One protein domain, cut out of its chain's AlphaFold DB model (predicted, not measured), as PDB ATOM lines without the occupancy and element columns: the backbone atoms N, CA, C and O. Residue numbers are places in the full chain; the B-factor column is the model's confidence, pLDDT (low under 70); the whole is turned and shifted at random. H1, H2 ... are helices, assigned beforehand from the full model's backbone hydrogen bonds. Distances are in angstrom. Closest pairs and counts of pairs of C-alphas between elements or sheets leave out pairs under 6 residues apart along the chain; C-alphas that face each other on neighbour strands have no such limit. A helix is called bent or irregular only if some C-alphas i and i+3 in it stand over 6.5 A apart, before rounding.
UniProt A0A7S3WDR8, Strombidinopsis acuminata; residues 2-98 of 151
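What this domain is: This is residues 2 to 98 of the 151 residues of a protein of Strombidinopsis acuminata (UniProt A0A7S3WDR8). Two long helices, the bent H4 and H3, make a narrow V: H3 and the long arm H4b run opposite ways side by side and touch near the first residues of H3 and the last of H4b, then spread towards residues 59 to 64, the link that joins H3 to H4. Short H2 packs on both of them at the closed end, and H1, before it in the chain, sticks out from there as a free arm. The printed part has 97 residues, with four named helices in the order H1, H2, H3, H4 and no named strand; its class is all helix. It is loose, with a radius of gyration of the C-alphas of 16.9 A, and elongated, spanning 52 by 31 by 23 A.

How they stand to each other: The longest helix by residues, H4, residues 65 to 97, was assigned as one helix by its hydrogen bonds but is bent: C-alphas 72 and 75 are 6.6 A apart. Its arms, H4a of residues 65 to 72 and H4b of residues 75 to 97, stand at a steep tilt of 55 degrees. H3, residues 27 to 58, touches H4b with its residues 30 to 42 alone, at a shallow tilt of 26 degrees, opposite ways; the closest C-alphas, of Ser 34 and Tyr 93, are 5.6 A apart. H3 and H4a are apart. H2, residues 14 to 22, touches residues 30 to 38 of H3 at a steep tilt of 48 degrees, opposite ways, closest at the C-alphas of Ala 22 and Ser 34, 5.0 A. H2 also touches residues 91 to 96 of H4b at a steep tilt of 50 degrees, the same way, closest at the C-alphas of Ala 22 and Ala 96, 5.0 A. H1, residues 2 to 12, and H2 meet only through their link. H1 is apart from H3, H4a and H4b. Every O i to N i+4 pair is within hydrogen-bond range in H1, H2 and H4b, against 24 of 28 in H3 and 1 of 4 in H4a, where 3 of 5 O i to N i+3 pairs are within range.

Where its parts are: H4b measures 32.9 A from C-alpha 75 to C-alpha 97, which is at (71.930, 156.039, 154.048), and H4a 12.2 A. H3 measures 46.6 A from C-alpha 27 at (64.899, 153.723, 149.659); it is irregular, with C-alphas 28 and 31 7.6 A apart, and has a kink of 35 degrees near residue 46. H2 measures 12.3 A. H1 begins with C-alpha 2 at (106.012, 162.919, 144.187) and measures 15.6 A.

The domain as a whole: The two C-alphas farthest apart, of Glu 27 and Pro 65, are 53.0 A apart. The printed part has no cut, and no link is long. The model's mean pLDDT over the printed part is 75.9; it is under 70 at residues 3 to 4, 23, 61 to 72 and 74.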
ATOM      1  N   PHE A   2     106.959 162.622 145.282       74.75
ATOM      2  CA  PHE A   2     106.012 162.919 144.187       74.75
ATOM      3  C   PHE A   2     104.895 161.867 144.020       74.75
ATOM      4  O   PHE A   2     103.722 162.200 144.138       74.75
ATOM      5  N   TYR A   3     105.249 160.586 143.846       68.06
ATOM      6  CA  TYR A   3     104.258 159.506 143.718       68.06
ATOM      7  C   TYR A   3     103.369 159.337 144.955       68.06
ATOM      8  O   TYR A   3     102.202 159.002 144.818       68.06
ATOM      9  N   SER A   4     103.896 159.600 146.152       66.75
ATOM     10  CA  SER A   4     103.138 159.531 147.407       66.75
ATOM     11  C   SER A   4     102.109 160.662 147.507       66.75
ATOM     12  O   SER A   4     100.981 160.427 147.928       66.75
ATOM     13  N   VAL A   5     102.475 161.872 147.072       71.31
ATOM     14  CA  VAL A   5     101.565 163.026 147.000       71.31
ATOM     15  C   VAL A   5     100.480 162.776 145.956       71.31
ATOM     16  O   VAL A   5      99.301 162.930 146.257       71.31
ATOM     17  N   LEU A   6     100.858 162.325 144.756       74.56
ATOM     18  CA  LEU A   6      99.901 161.986 143.705       74.56
ATOM     19  C   LEU A   6      98.953 160.865 144.145       74.56
ATOM     20  O   LEU A   6      97.750 160.975 143.939       74.56
ATOM     21  N   ALA A   7      99.471 159.820 144.797       72.62
ATOM     22  CA  ALA A   7      98.650 158.750 145.354       72.62
ATOM     23  C   ALA A   7      97.657 159.284 146.396       72.62
ATOM     24  O   ALA A   7      96.489 158.919 146.342       72.62
ATOM     25  N   GLY A   8      98.083 160.188 147.286       71.62
ATOM     26  CA  GLY A   8      97.194 160.837 148.255       71.62
ATOM     27  C   GLY A   8      96.084 161.658 147.592       71.62
ATOM     28  O   GLY A   8      94.925 161.542 147.979       71.62
ATOM     29  N   ILE A   9      96.414 162.424 146.548       76.94
ATOM     30  CA  ILE A   9      95.433 163.197 145.768       76.94
ATOM     31  C   ILE A   9      94.429 162.264 145.082       76.94
ATOM     32  O   ILE A   9      93.226 162.489 145.166       76.94
ATOM     33  N   LEU A  10      94.905 161.199 144.432       78.38
ATOM     34  CA  LEU A  10      94.039 160.214 143.778       78.38
ATOM     35  C   LEU A  10      93.133 159.496 144.787       78.38
ATOM     36  O   LEU A  10      91.963 159.249 144.502       78.38
ATOM     37  N   TRP A  11      93.649 159.208 145.981       76.88
ATOM     38  CA  TRP A  11      92.898 158.561 147.051       76.88
ATOM     39  C   TRP A  11      91.789 159.459 147.617       76.88
ATOM     40  O   TRP A  11      90.702 158.970 147.921       76.88
ATOM     41  N   ALA A  12      92.002 160.780 147.657       76.69
ATOM     42  CA  ALA A  12      90.992 161.753 148.084       76.69
ATOM     43  C   ALA A  12      89.734 161.779 147.188       76.69
ATOM     44  O   ALA A  12      88.680 162.229 147.631       76.69
ATOM     45  N   PHE A  13      89.798 161.255 145.957       81.44
ATOM     46  CA  PHE A  13      88.619 161.077 145.097       81.44
ATOM     47  C   PHE A  13      87.784 159.830 145.440       81.44
ATOM     48  O   PHE A  13      86.659 159.695 144.958       81.44
ATOM     49  N   GLY A  14      88.285 158.924 146.284       77.69
ATOM     50  CA  GLY A  14      87.575 157.713 146.704       77.69
ATOM     51  C   GLY A  14      86.184 157.987 147.304       77.69
ATOM     52  O   GLY A  14      85.205 157.413 146.821       77.69
ATOM     53  N   PRO A  15      86.050 158.886 148.297       77.88
ATOM     54  CA  PRO A  15      84.755 159.270 148.862       77.88
ATOM     55  C   PRO A  15      83.773 159.845 147.832       77.88
ATOM     56  O   PRO A  15      82.592 159.501 147.857       77.88
ATOM     57  N   LEU A  16      84.261 160.658 146.886       79.88
ATOM     58  CA  LEU A  16      83.449 161.185 145.784       79.88
ATOM     59  C   LEU A  16      82.885 160.048 144.927       79.88
ATOM     60  O   LEU A  16      81.692 160.036 144.640       79.88
ATOM     61  N   GLY A  17      83.709 159.055 144.579       78.81
ATOM     62  CA  GLY A  17      83.267 157.870 143.843       78.81
ATOM     63  C   GLY A  17      82.214 157.051 144.599       78.81
ATOM     64  O   GLY A  17      81.198 156.672 144.015       78.81
ATOM     65  N   LYS A  18      82.409 156.828 145.909       78.31
ATOM     66  CA  LYS A  18      81.443 156.110 146.763       78.31
ATOM     67  C   LYS A  18      80.101 156.839 146.835       78.31
ATOM     68  O   LYS A  18      79.061 156.216 146.631       78.31
ATOM     69  N   ARG A  19      80.110 158.158 147.067       78.88
ATOM     70  CA  ARG A  19      78.883 158.965 147.119       78.88
ATOM     71  C   ARG A  19      78.223 159.100 145.751       78.88
ATOM     72  O   ARG A  19      77.005 159.040 145.690       78.88
ATOM     73  N   TYR A  20      78.972 159.243 144.662       81.81
ATOM     74  CA  TYR A  20      78.392 159.327 143.318       81.81
ATOM     75  C   TYR A  20      77.709 158.016 142.907       81.81
ATOM     76  O   TYR A  20      76.612 158.019 142.349       81.81
ATOM     77  N   GLY A  21      78.335 156.879 143.220       75.88
ATOM     78  CA  GLY A  21      77.763 155.571 142.926       75.88
ATOM     79  C   GLY A  21      76.542 155.245 143.787       75.88
ATOM     80  O   GLY A  21      75.547 154.762 143.249       75.88
ATOM     81  N   ALA A  22      76.582 155.541 145.091       77.81
ATOM     82  CA  ALA A  22      75.543 155.143 146.047       77.81
ATOM     83  C   ALA A  22      74.490 156.231 146.357       77.81
ATOM     84  O   ALA A  22      73.395 155.915 146.821       77.81
ATOM     85  N   GLY A  23      74.799 157.501 146.092       69.12
ATOM     86  CA  GLY A  23      73.937 158.652 146.357       69.12
ATOM     87  C   GLY A  23      72.747 158.729 145.401       69.12
ATOM     88  O   GLY A  23      72.864 158.451 144.205       69.12
ATOM     89  N   GLY A  24      71.580 159.093 145.937       70.88
ATOM     90  CA  GLY A  24      70.346 159.243 145.157       70.88
ATOM     91  C   GLY A  24      69.671 157.922 144.764       70.88
ATOM     92  O   GLY A  24      68.940 157.885 143.778       70.88
ATOM     93  N   ALA A  25      69.932 156.819 145.472       73.31
ATOM     94  CA  ALA A  25      69.134 155.599 145.326       73.31
ATOM     95  C   ALA A  25      67.788 155.736 146.058       73.31
ATOM     96  O   ALA A  25      67.752 156.180 147.209       73.31
ATOM     97  N   GLU A  26      66.704 155.288 145.416       80.38
ATOM     98  CA  GLU A  26      65.409 155.084 146.078       80.38
ATOM     99  C   GLU A  26      65.567 154.182 147.312       80.38
ATOM    100  O   GLU A  26      66.421 153.291 147.321       80.38
ATOM    101  N   GLU A  27      64.750 154.390 148.351       77.25
ATOM    102  CA  GLU A  27      64.899 153.723 149.659       77.25
ATOM    103  C   GLU A  27      65.001 152.194 149.570       77.25
ATOM    104  O   GLU A  27      65.847 151.605 150.242       77.25
ATOM    105  N   GLY A  28      64.240 151.556 148.677       81.44
ATOM    106  CA  GLY A  28      64.299 150.105 148.456       81.44
ATOM    107  C   GLY A  28      65.537 149.610 147.693       81.44
ATOM    108  O   GLY A  28      65.855 148.425 147.738       81.44
ATOM    109  N   MET A  29      66.266 150.500 147.012       82.38
ATOM    110  CA  MET A  29      67.377 150.164 146.108       82.38
ATOM    111  C   MET A  29      68.760 150.531 146.665       82.38
ATOM    112  O   MET A  29      69.780 150.215 146.045       82.38
ATOM    113  N   ARG A  30      68.831 151.165 147.843       78.88
ATOM    114  CA  ARG A  30      70.087 151.628 148.466       78.88
ATOM    115  C   ARG A  30      71.107 150.507 148.664       78.88
ATOM    116  O   ARG A  30      72.279 150.690 148.333       78.88
ATOM    117  N   ALA A  31      70.672 149.338 149.133       75.75
ATOM    118  CA  ALA A  31      71.554 148.187 149.340       75.75
ATOM    119  C   ALA A  31      72.140 147.666 148.015       75.75
ATOM    120  O   ALA A  31      73.354 147.501 147.898       75.75
ATOM    121  N   ALA A  32      71.293 147.485 146.995       81.00
ATOM    122  CA  ALA A  32      71.714 147.013 145.678       81.00
ATOM    123  C   ALA A  32      72.691 147.994 145.007       81.00
ATOM    124  O   ALA A  32      73.746 147.592 144.519       81.00
ATOM    125  N   ARG A  33      72.394 149.298 145.047       80.94
ATOM    126  CA  ARG A  33      73.247 150.330 144.442       80.94
ATOM    127  C   ARG A  33      74.586 150.482 145.167       80.94
ATOM    128  O   ARG A  33      75.622 150.631 144.515       80.94
ATOM    129  N   SER A  34      74.588 150.368 146.495       78.62
ATOM    130  CA  SER A  34      75.820 150.318 147.295       78.62
ATOM    131  C   SER A  34      76.674 149.111 146.925       78.62
ATOM    132  O   SER A  34      77.877 149.255 146.710       78.62
ATOM    133  N   ALA A  35      76.055 147.934 146.782       80.88
ATOM    134  CA  ALA A  35      76.742 146.711 146.384       80.88
ATOM    135  C   ALA A  35      77.357 146.832 144.981       80.88
ATOM    136  O   ALA A  35      78.527 146.501 144.806       80.88
ATOM    137  N   CYS A  36      76.625 147.375 144.001       84.38
ATOM    138  CA  CYS A  36      77.147 147.623 142.653       84.38
ATOM    139  C   CYS A  36      78.306 148.630 142.652       84.38
ATOM    140  O   CYS A  36      79.334 148.388 142.023       84.38
ATOM    141  N   THR A  37      78.165 149.736 143.385       83.81
ATOM    142  CA  THR A  37      79.211 150.764 143.513       83.81
ATOM    143  C   THR A  37      80.481 150.171 144.100       83.81
ATOM    144  O   THR A  37      81.572 150.347 143.558       83.81
ATOM    145  N   PHE A  38      80.334 149.410 145.184       80.44
ATOM    146  CA  PHE A  38      81.449 148.736 145.820       80.44
ATOM    147  C   PHE A  38      82.070 147.686 144.895       80.44
ATOM    148  O   PHE A  38      83.290 147.621 144.783       80.44
ATOM    149  N   PHE A  39      81.269 146.901 144.175       81.44
ATOM    150  CA  PHE A  39      81.774 145.917 143.219       81.44
ATOM    151  C   PHE A  39      82.661 146.562 142.146       81.44
ATOM    152  O   PHE A  39      83.790 146.118 141.939       81.44
ATOM    153  N   VAL A  40      82.202 147.656 141.528       83.88
ATOM    154  CA  VAL A  40      82.980 148.407 140.528       83.88
ATOM    155  C   VAL A  40      84.265 148.971 141.139       83.88
ATOM    156  O   VAL A  40      85.336 148.845 140.545       83.88
ATOM    157  N   TYR A  41      84.182 149.536 142.344       81.25
ATOM    158  CA  TYR A  41      85.337 150.078 143.059       81.25
ATOM    159  C   TYR A  41      86.405 149.007 143.342       81.25
ATOM    160  O   TYR A  41      87.593 149.223 143.093       81.25
ATOM    161  N   ASN A  42      86.001 147.821 143.807       77.88
ATOM    162  CA  ASN A  42      86.931 146.713 144.042       77.88
ATOM    163  C   ASN A  42      87.511 146.175 142.747       77.88
ATOM    164  O   ASN A  42      88.709 145.920 142.695       77.88
ATOM    165  N   LEU A  43      86.701 146.032 141.698       79.06
ATOM    166  CA  LEU A  43      87.194 145.570 140.408       79.06
ATOM    167  C   LEU A  43      88.301 146.499 139.893       79.06
ATOM    168  O   LEU A  43      89.373 146.022 139.533       79.06
ATOM    169  N   ALA A  44      88.089 147.816 139.957       79.75
ATOM    170  CA  ALA A  44      89.094 148.810 139.583       79.75
ATOM    171  C   ALA A  44      90.363 148.741 140.454       79.75
ATOM    172  O   ALA A  44      91.463 148.984 139.963       79.75
ATOM    173  N   THR A  45      90.221 148.378 141.731       73.69
ATOM    174  CA  THR A  45      91.337 148.285 142.686       73.69
ATOM    175  C   THR A  45      92.148 146.995 142.518       73.69
ATOM    176  O   THR A  45      93.375 147.016 142.605       73.69
ATOM    177  N   PHE A  46      91.490 145.862 142.255       73.81
ATOM    178  CA  PHE A  46      92.141 144.553 142.148       73.81
ATOM    179  C   PHE A  46      92.678 144.250 140.754       73.81
ATOM    180  O   PHE A  46      93.674 143.535 140.643       73.81
ATOM    181  N   LEU A  47      92.063 144.787 139.695       76.50
ATOM    182  CA  LEU A  47      92.447 144.483 138.316       76.50
ATOM    183  C   LEU A  47      93.946 144.719 138.046       76.50
ATOM    184  O   LEU A  47      94.581 143.803 137.524       76.50
ATOM    185  N   PRO A  48      94.572 145.842 138.464       75.62
ATOM    186  CA  PRO A  48      96.006 146.047 138.254       75.62
ATOM    187  C   PRO A  48      96.880 144.999 138.956       75.62
ATOM    188  O   PRO A  48      97.879 144.552 138.396       75.62
ATOM    189  N   VAL A  49      96.493 144.576 140.165       72.75
ATOM    190  CA  VAL A  49      97.222 143.560 140.939       72.75
ATOM    191  C   VAL A  49      97.101 142.194 140.272       72.75
ATOM    192  O   VAL A  49      98.106 141.507 140.110       72.75
ATOM    193  N   LEU A  50      95.899 141.816 139.831       75.88
ATOM    194  CA  LEU A  50      95.676 140.565 139.104       75.88
ATOM    195  C   LEU A  50      96.445 140.543 137.780       75.88
ATOM    196  O   LEU A  50      97.079 139.538 137.468       75.88
ATOM    197  N   CYS A  51      96.460 141.653 137.036       76.19
ATOM    198  CA  CYS A  51      97.258 141.791 135.819       76.19
ATOM    199  C   CYS A  51      98.758 141.646 136.101       76.19
ATOM    200  O   CYS A  51      99.450 140.953 135.358       76.19
ATOM    201  N   LEU A  52      99.258 142.257 137.180       73.56
ATOM    202  CA  LEU A  52     100.662 142.150 137.571       73.56
ATOM    203  C   LEU A  52     101.035 140.716 137.962       73.56
ATOM    204  O   LEU A  52     102.038 140.208 137.474       73.56
ATOM    205  N   VAL A  53     100.227 140.055 138.798       73.06
ATOM    206  CA  VAL A  53     100.455 138.664 139.229       73.06
ATOM    207  C   VAL A  53     100.376 137.701 138.046       73.06
ATOM    208  O   VAL A  53     101.220 136.819 137.909       73.06
ATOM    209  N   ALA A  54      99.395 137.876 137.158       79.88
ATOM    210  CA  ALA A  54      99.291 137.076 135.943       79.88
ATOM    211  C   ALA A  54     100.529 137.262 135.055       79.88
ATOM    212  O   ALA A  54     101.099 136.286 134.574       79.88
ATOM    213  N   PHE A  55     100.998 138.500 134.890       79.25
ATOM    214  CA  PHE A  55     102.209 138.791 134.131       79.25
ATOM    215  C   PHE A  55     103.463 138.167 134.766       79.25
ATOM    216  O   PHE A  55     104.240 137.502 134.077       79.25
ATOM    217  N   THR A  56     103.672 138.313 136.078       74.69
ATOM    218  CA  THR A  56     104.834 137.719 136.760       74.69
ATOM    219  C   THR A  56     104.806 136.192 136.707       74.69
ATOM    220  O   THR A  56     105.851 135.581 136.462       74.69
ATOM    221  N   ALA A  57     103.625 135.580 136.825       73.69
ATOM    222  CA  ALA A  57     103.430 134.144 136.656       73.69
ATOM    223  C   ALA A  57     103.803 133.665 135.247       73.69
ATOM    224  O   ALA A  57     104.588 132.728 135.106       73.69
ATOM    225  N   LEU A  58     103.312 134.349 134.207       79.75
ATOM    226  CA  LEU A  58     103.615 134.027 132.807       79.75
ATOM    227  C   LEU A  58     105.106 134.178 132.474       79.75
ATOM    228  O   LEU A  58     105.624 133.453 131.631       79.75
ATOM    229  N   THR A  59     105.814 135.089 133.146       83.44
ATOM    230  CA  THR A  59     107.262 135.290 132.946       83.44
ATOM    231  C   THR A  59     108.152 134.335 133.754       83.44
ATOM    232  O   THR A  59     109.375 134.438 133.664       83.44
ATOM    233  N   GLY A  60     107.579 133.415 134.542       71.69
ATOM    234  CA  GLY A  60     108.328 132.398 135.292       71.69
ATOM    235  C   GLY A  60     109.157 132.938 136.465       71.69
ATOM    236  O   GLY A  60     110.065 132.259 136.937       71.69
ATOM    237  N   LYS A  61     108.870 134.159 136.940       65.81
ATOM    238  CA  LYS A  61     109.661 134.849 137.979       65.81
ATOM    239  C   LYS A  61     109.179 134.625 139.416       65.81
ATOM    240  O   LYS A  61     109.845 135.093 140.333       65.81
ATOM    241  N   LEU A  62     108.116 133.832 139.598       62.53
ATOM    242  CA  LEU A  62     107.474 133.529 140.890       62.53
ATOM    243  C   LEU A  62     108.377 132.839 141.947       62.53
ATOM    244  O   LEU A  62     107.953 132.525 143.056       62.53
ATOM    245  N   SER A  63     109.615 132.494 141.589       57.25
ATOM    246  CA  SER A  63     110.560 131.746 142.430       57.25
ATOM    247  C   SER A  63     111.737 132.589 142.931       57.25
ATOM    248  O   SER A  63     112.640 132.057 143.583       57.25
ATOM    249  N   ALA A  64     111.755 133.900 142.660       58.34
ATOM    250  CA  ALA A  64     112.857 134.767 143.061       58.34
ATOM    251  C   ALA A  64     112.954 134.909 144.603       58.34
ATOM    252  O   ALA A  64     111.937 135.043 145.283       58.34
ATOM    253  N   PRO A  65     114.166 134.956 145.196       55.09
ATOM    254  CA  PRO A  65     114.353 135.013 146.654       55.09
ATOM    255  C   PRO A  65     113.682 136.218 147.336       55.09
ATOM    256  O   PRO A  65     113.285 136.130 148.498       55.09
ATOM    257  N   VAL A  66     113.510 137.328 146.608       55.25
ATOM    258  CA  VAL A  66     112.767 138.520 147.056       55.25
ATOM    259  C   VAL A  66     111.304 138.170 147.374       55.25
ATOM    260  O   VAL A  66     110.749 138.667 148.356       55.25
ATOM    261  N   GLU A  67     110.706 137.237 146.632       58.03
ATOM    262  CA  GLU A  67     109.317 136.810 146.812       58.03
ATOM    263  C   GLU A  67     109.108 135.933 148.055       58.03
ATOM    264  O   GLU A  67     108.035 135.965 148.651       58.03
ATOM    265  N   ARG A  68     110.137 135.233 148.558       62.16
ATOM    266  CA  ARG A  68     110.024 134.451 149.809       62.16
ATOM    267  C   ARG A  68     109.747 135.318 151.034       62.16
ATOM    268  O   ARG A  68     108.996 134.911 151.916       62.16
ATOM    269  N   SER A  69     110.336 136.513 151.092       63.25
ATOM    270  CA  SER A  69     110.047 137.482 152.159       63.25
ATOM    271  C   SER A  69     108.639 138.073 152.029       63.25
ATOM    272  O   SER A  69     107.984 138.360 153.032       63.25
ATOM    273  N   TRP A  70     108.154 138.199 150.791       66.00
ATOM    274  CA  TRP A  70     106.799 138.637 150.494       66.00
ATOM    275  C   TRP A  70     105.768 137.577 150.887       66.00
ATOM    276  O   TRP A  70     104.760 137.939 151.476       66.00
ATOM    277  N   LEU A  71     106.044 136.283 150.691       69.12
ATOM    278  CA  LEU A  71     105.137 135.189 151.074       69.12
ATOM    279  C   LEU A  71     104.742 135.213 152.558       69.12
ATOM    280  O   LEU A  71     103.598 134.918 152.880       69.12
ATOM    281  N   TRP A  72     105.643 135.612 153.460       69.75
ATOM    282  CA  TRP A  72     105.321 135.750 154.888       69.75
ATOM    283  C   TRP A  72     104.534 137.020 155.221       69.75
ATOM    284  O   TRP A  72     103.791 137.054 156.199       69.75
ATOM    285  N   ARG A  73     104.678 138.070 154.408       70.44
ATOM    286  CA  ARG A  73     103.958 139.344 154.568       70.44
ATOM    287  C   ARG A  73     102.608 139.336 153.852       70.44
ATOM    288  O   ARG A  73     101.707 140.063 154.257       70.44
ATOM    289  N   ALA A  74     102.453 138.502 152.829       69.81
ATOM    290  CA  ALA A  74     101.264 138.407 151.998       69.81
ATOM    291  C   ALA A  74      99.986 138.104 152.799       69.81
ATOM    292  O   ALA A  74      98.993 138.778 152.543       69.81
ATOM    293  N   PRO A  75      99.977 137.210 153.813       74.06
ATOM    294  CA  PRO A  75      98.802 137.010 154.659       74.06
ATOM    295  C   PRO A  75      98.404 138.267 155.433       74.06
ATOM    296  O   PRO A  75      97.224 138.586 155.510       74.06
ATOM    297  N   VAL A  76      99.375 139.015 155.965       74.88
ATOM    298  CA  VAL A  76      99.106 140.268 156.688       74.88
ATOM    299  C   VAL A  76      98.553 141.322 155.730       74.88
ATOM    300  O   VAL A  76      97.538 141.940 156.023       74.88
ATOM    301  N   VAL A  77      99.160 141.473 154.549       73.38
ATOM    302  CA  VAL A  77      98.674 142.380 153.495       73.38
ATOM    303  C   VAL A  77      97.265 141.991 153.037       73.38
ATOM    304  O   VAL A  77      96.418 142.864 152.867       73.38
ATOM    305  N   LEU A  78      96.987 140.694 152.892       71.50
ATOM    306  CA  LEU A  78      95.668 140.171 152.541       71.50
ATOM    307  C   LEU A  78      94.638 140.478 153.633       71.50
ATOM    308  O   LEU A  78      93.553 140.956 153.316       71.50
ATOM    309  N   LEU A  79      94.975 140.260 154.905       76.38
ATOM    310  CA  LEU A  79      94.110 140.595 156.038       76.38
ATOM    311  C   LEU A  79      93.830 142.100 156.100       76.38
ATOM    312  O   LEU A  79      92.675 142.494 156.243       76.38
ATOM    313  N   CYS A  80      94.848 142.944 155.916       78.94
ATOM    314  CA  CYS A  80      94.665 144.391 155.793       78.94
ATOM    315  C   CYS A  80      93.745 144.745 154.615       78.94
ATOM    316  O   CYS A  80      92.885 145.613 154.756       78.94
ATOM    317  N   GLY A  81      93.879 144.048 153.484       75.06
ATOM    318  CA  GLY A  81      92.996 144.187 152.326       75.06
ATOM    319  C   GLY A  81      91.547 143.796 152.625       75.06
ATOM    320  O   GLY A  81      90.637 144.530 152.250       75.06
ATOM    321  N   ILE A  82      91.318 142.696 153.348       77.69
ATOM    322  CA  ILE A  82      89.979 142.255 153.775       77.69
ATOM    323  C   ILE A  82      89.352 143.287 154.715       77.69
ATOM    324  O   ILE A  82      88.218 143.704 154.491       77.69
ATOM    325  N   ILE A  83      90.087 143.738 155.735       82.75
ATOM    326  CA  ILE A  83      89.605 144.742 156.696       82.75
ATOM    327  C   ILE A  83      89.295 146.061 155.978       82.75
ATOM    328  O   ILE A  83      88.224 146.634 156.179       82.75
ATOM    329  N   GLY A  84      90.190 146.519 155.098       80.88
ATOM    330  CA  GLY A  84      89.981 147.719 154.286       80.88
ATOM    331  C   GLY A  84      88.788 147.589 153.337       80.88
ATOM    332  O   GLY A  84      88.002 148.526 153.208       80.88
ATOM    333  N   GLY A  85      88.601 146.416 152.727       79.75
ATOM    334  CA  GLY A  85      87.444 146.097 151.894       79.75
ATOM    335  C   GLY A  85      86.136 146.160 152.681       79.75
ATOM    336  O   GLY A  85      85.221 146.873 152.278       79.75
ATOM    337  N   LEU A  86      86.060 145.497 153.838       81.62
ATOM    338  CA  LEU A  86      84.894 145.555 154.730       81.62
ATOM    339  C   LEU A  86      84.586 146.994 155.166       81.62
ATOM    340  O   LEU A  86      83.436 147.423 155.083       81.62
ATOM    341  N   GLY A  87      85.607 147.766 155.550       83.38
ATOM    342  CA  GLY A  87      85.462 149.192 155.851       83.38
ATOM    343  C   GLY A  87      84.913 149.988 154.663       83.38
ATOM    344  O   GLY A  87      84.022 150.817 154.828       83.38
ATOM    345  N   GLY A  88      85.366 149.684 153.444       82.12
ATOM    346  CA  GLY A  88      84.852 150.273 152.209       82.12
ATOM    347  C   GLY A  88      83.383 149.943 151.922       82.12
ATOM    348  O   GLY A  88      82.650 150.843 151.500       82.12
ATOM    349  N   VAL A  89      82.930 148.705 152.175       83.25
ATOM    350  CA  VAL A  89      81.504 148.318 152.079       83.25
ATOM    351  C   VAL A  89      80.680 149.160 153.038       83.25
ATOM    352  O   VAL A  89      79.706 149.788 152.624       83.25
ATOM    353  N   LEU A  90      81.085 149.183 154.311       85.06
ATOM    354  CA  LEU A  90      80.371 149.884 155.374       85.06
ATOM    355  C   LEU A  90      80.297 151.383 155.089       85.06
ATOM    356  O   LEU A  90      79.222 151.960 155.206       85.06
ATOM    357  N   ALA A  91      81.392 151.991 154.630       84.56
ATOM    358  CA  ALA A  91      81.417 153.387 154.210       84.56
ATOM    359  C   ALA A  91      80.461 153.653 153.039       84.56
ATOM    360  O   ALA A  91      79.680 154.598 153.079       84.56
ATOM    361  N   THR A  92      80.473 152.804 152.006       83.62
ATOM    362  CA  THR A  92      79.595 152.962 150.831       83.62
ATOM    363  C   THR A  92      78.122 152.843 151.219       83.62
ATOM    364  O   THR A  92      77.298 153.636 150.774       83.62
ATOM    365  N   TYR A  93      77.797 151.888 152.092       81.69
ATOM    366  CA  TYR A  93      76.455 151.728 152.639       81.69
ATOM    367  C   TYR A  93      76.046 152.926 153.506       81.69
ATOM    368  O   TYR A  93      74.941 153.443 153.365       81.69
ATOM    369  N   ALA A  94      76.952 153.431 154.342       83.94
ATOM    370  CA  ALA A  94      76.714 154.620 155.146       83.94
ATOM    371  C   ALA A  94      76.475 155.863 154.271       83.94
ATOM    372  O   ALA A  94      75.540 156.614 154.530       83.94
ATOM    373  N   PHE A  95      77.214 156.031 153.168       83.06
ATOM    374  CA  PHE A  95      76.943 157.072 152.169       83.06
ATOM    375  C   PHE A  95      75.608 156.903 151.447       83.06
ATOM    376  O   PHE A  95      75.060 157.898 150.984       83.06
ATOM    377  N   ALA A  96      75.089 155.684 151.311       82.62
ATOM    378  CA  ALA A  96      73.771 155.449 150.725       82.62
ATOM    379  C   ALA A  96      72.632 155.811 151.685       82.62
ATOM    380  O   ALA A  96      71.544 156.172 151.239       82.62
ATOM    381  N   LEU A  97      72.879 155.689 152.993       82.50
ATOM    382  CA  LEU A  97      71.930 156.039 154.048       82.50
ATOM    383  C   LEU A  97      71.963 157.527 154.410       82.50
ATOM    384  O   LEU A  97      70.918 158.085 154.727       82.50
ATOM    385  N   ALA A  98      73.139 158.153 154.353       80.81
ATOM    386  CA  ALA A  98      73.339 159.543 154.736       80.81
ATOM    387  C   ALA A  98      72.563 160.515 153.834       80.81
ATOM    388  O   ALA A  98      72.594 160.417 152.594       80.81
TER     389      ALA A  98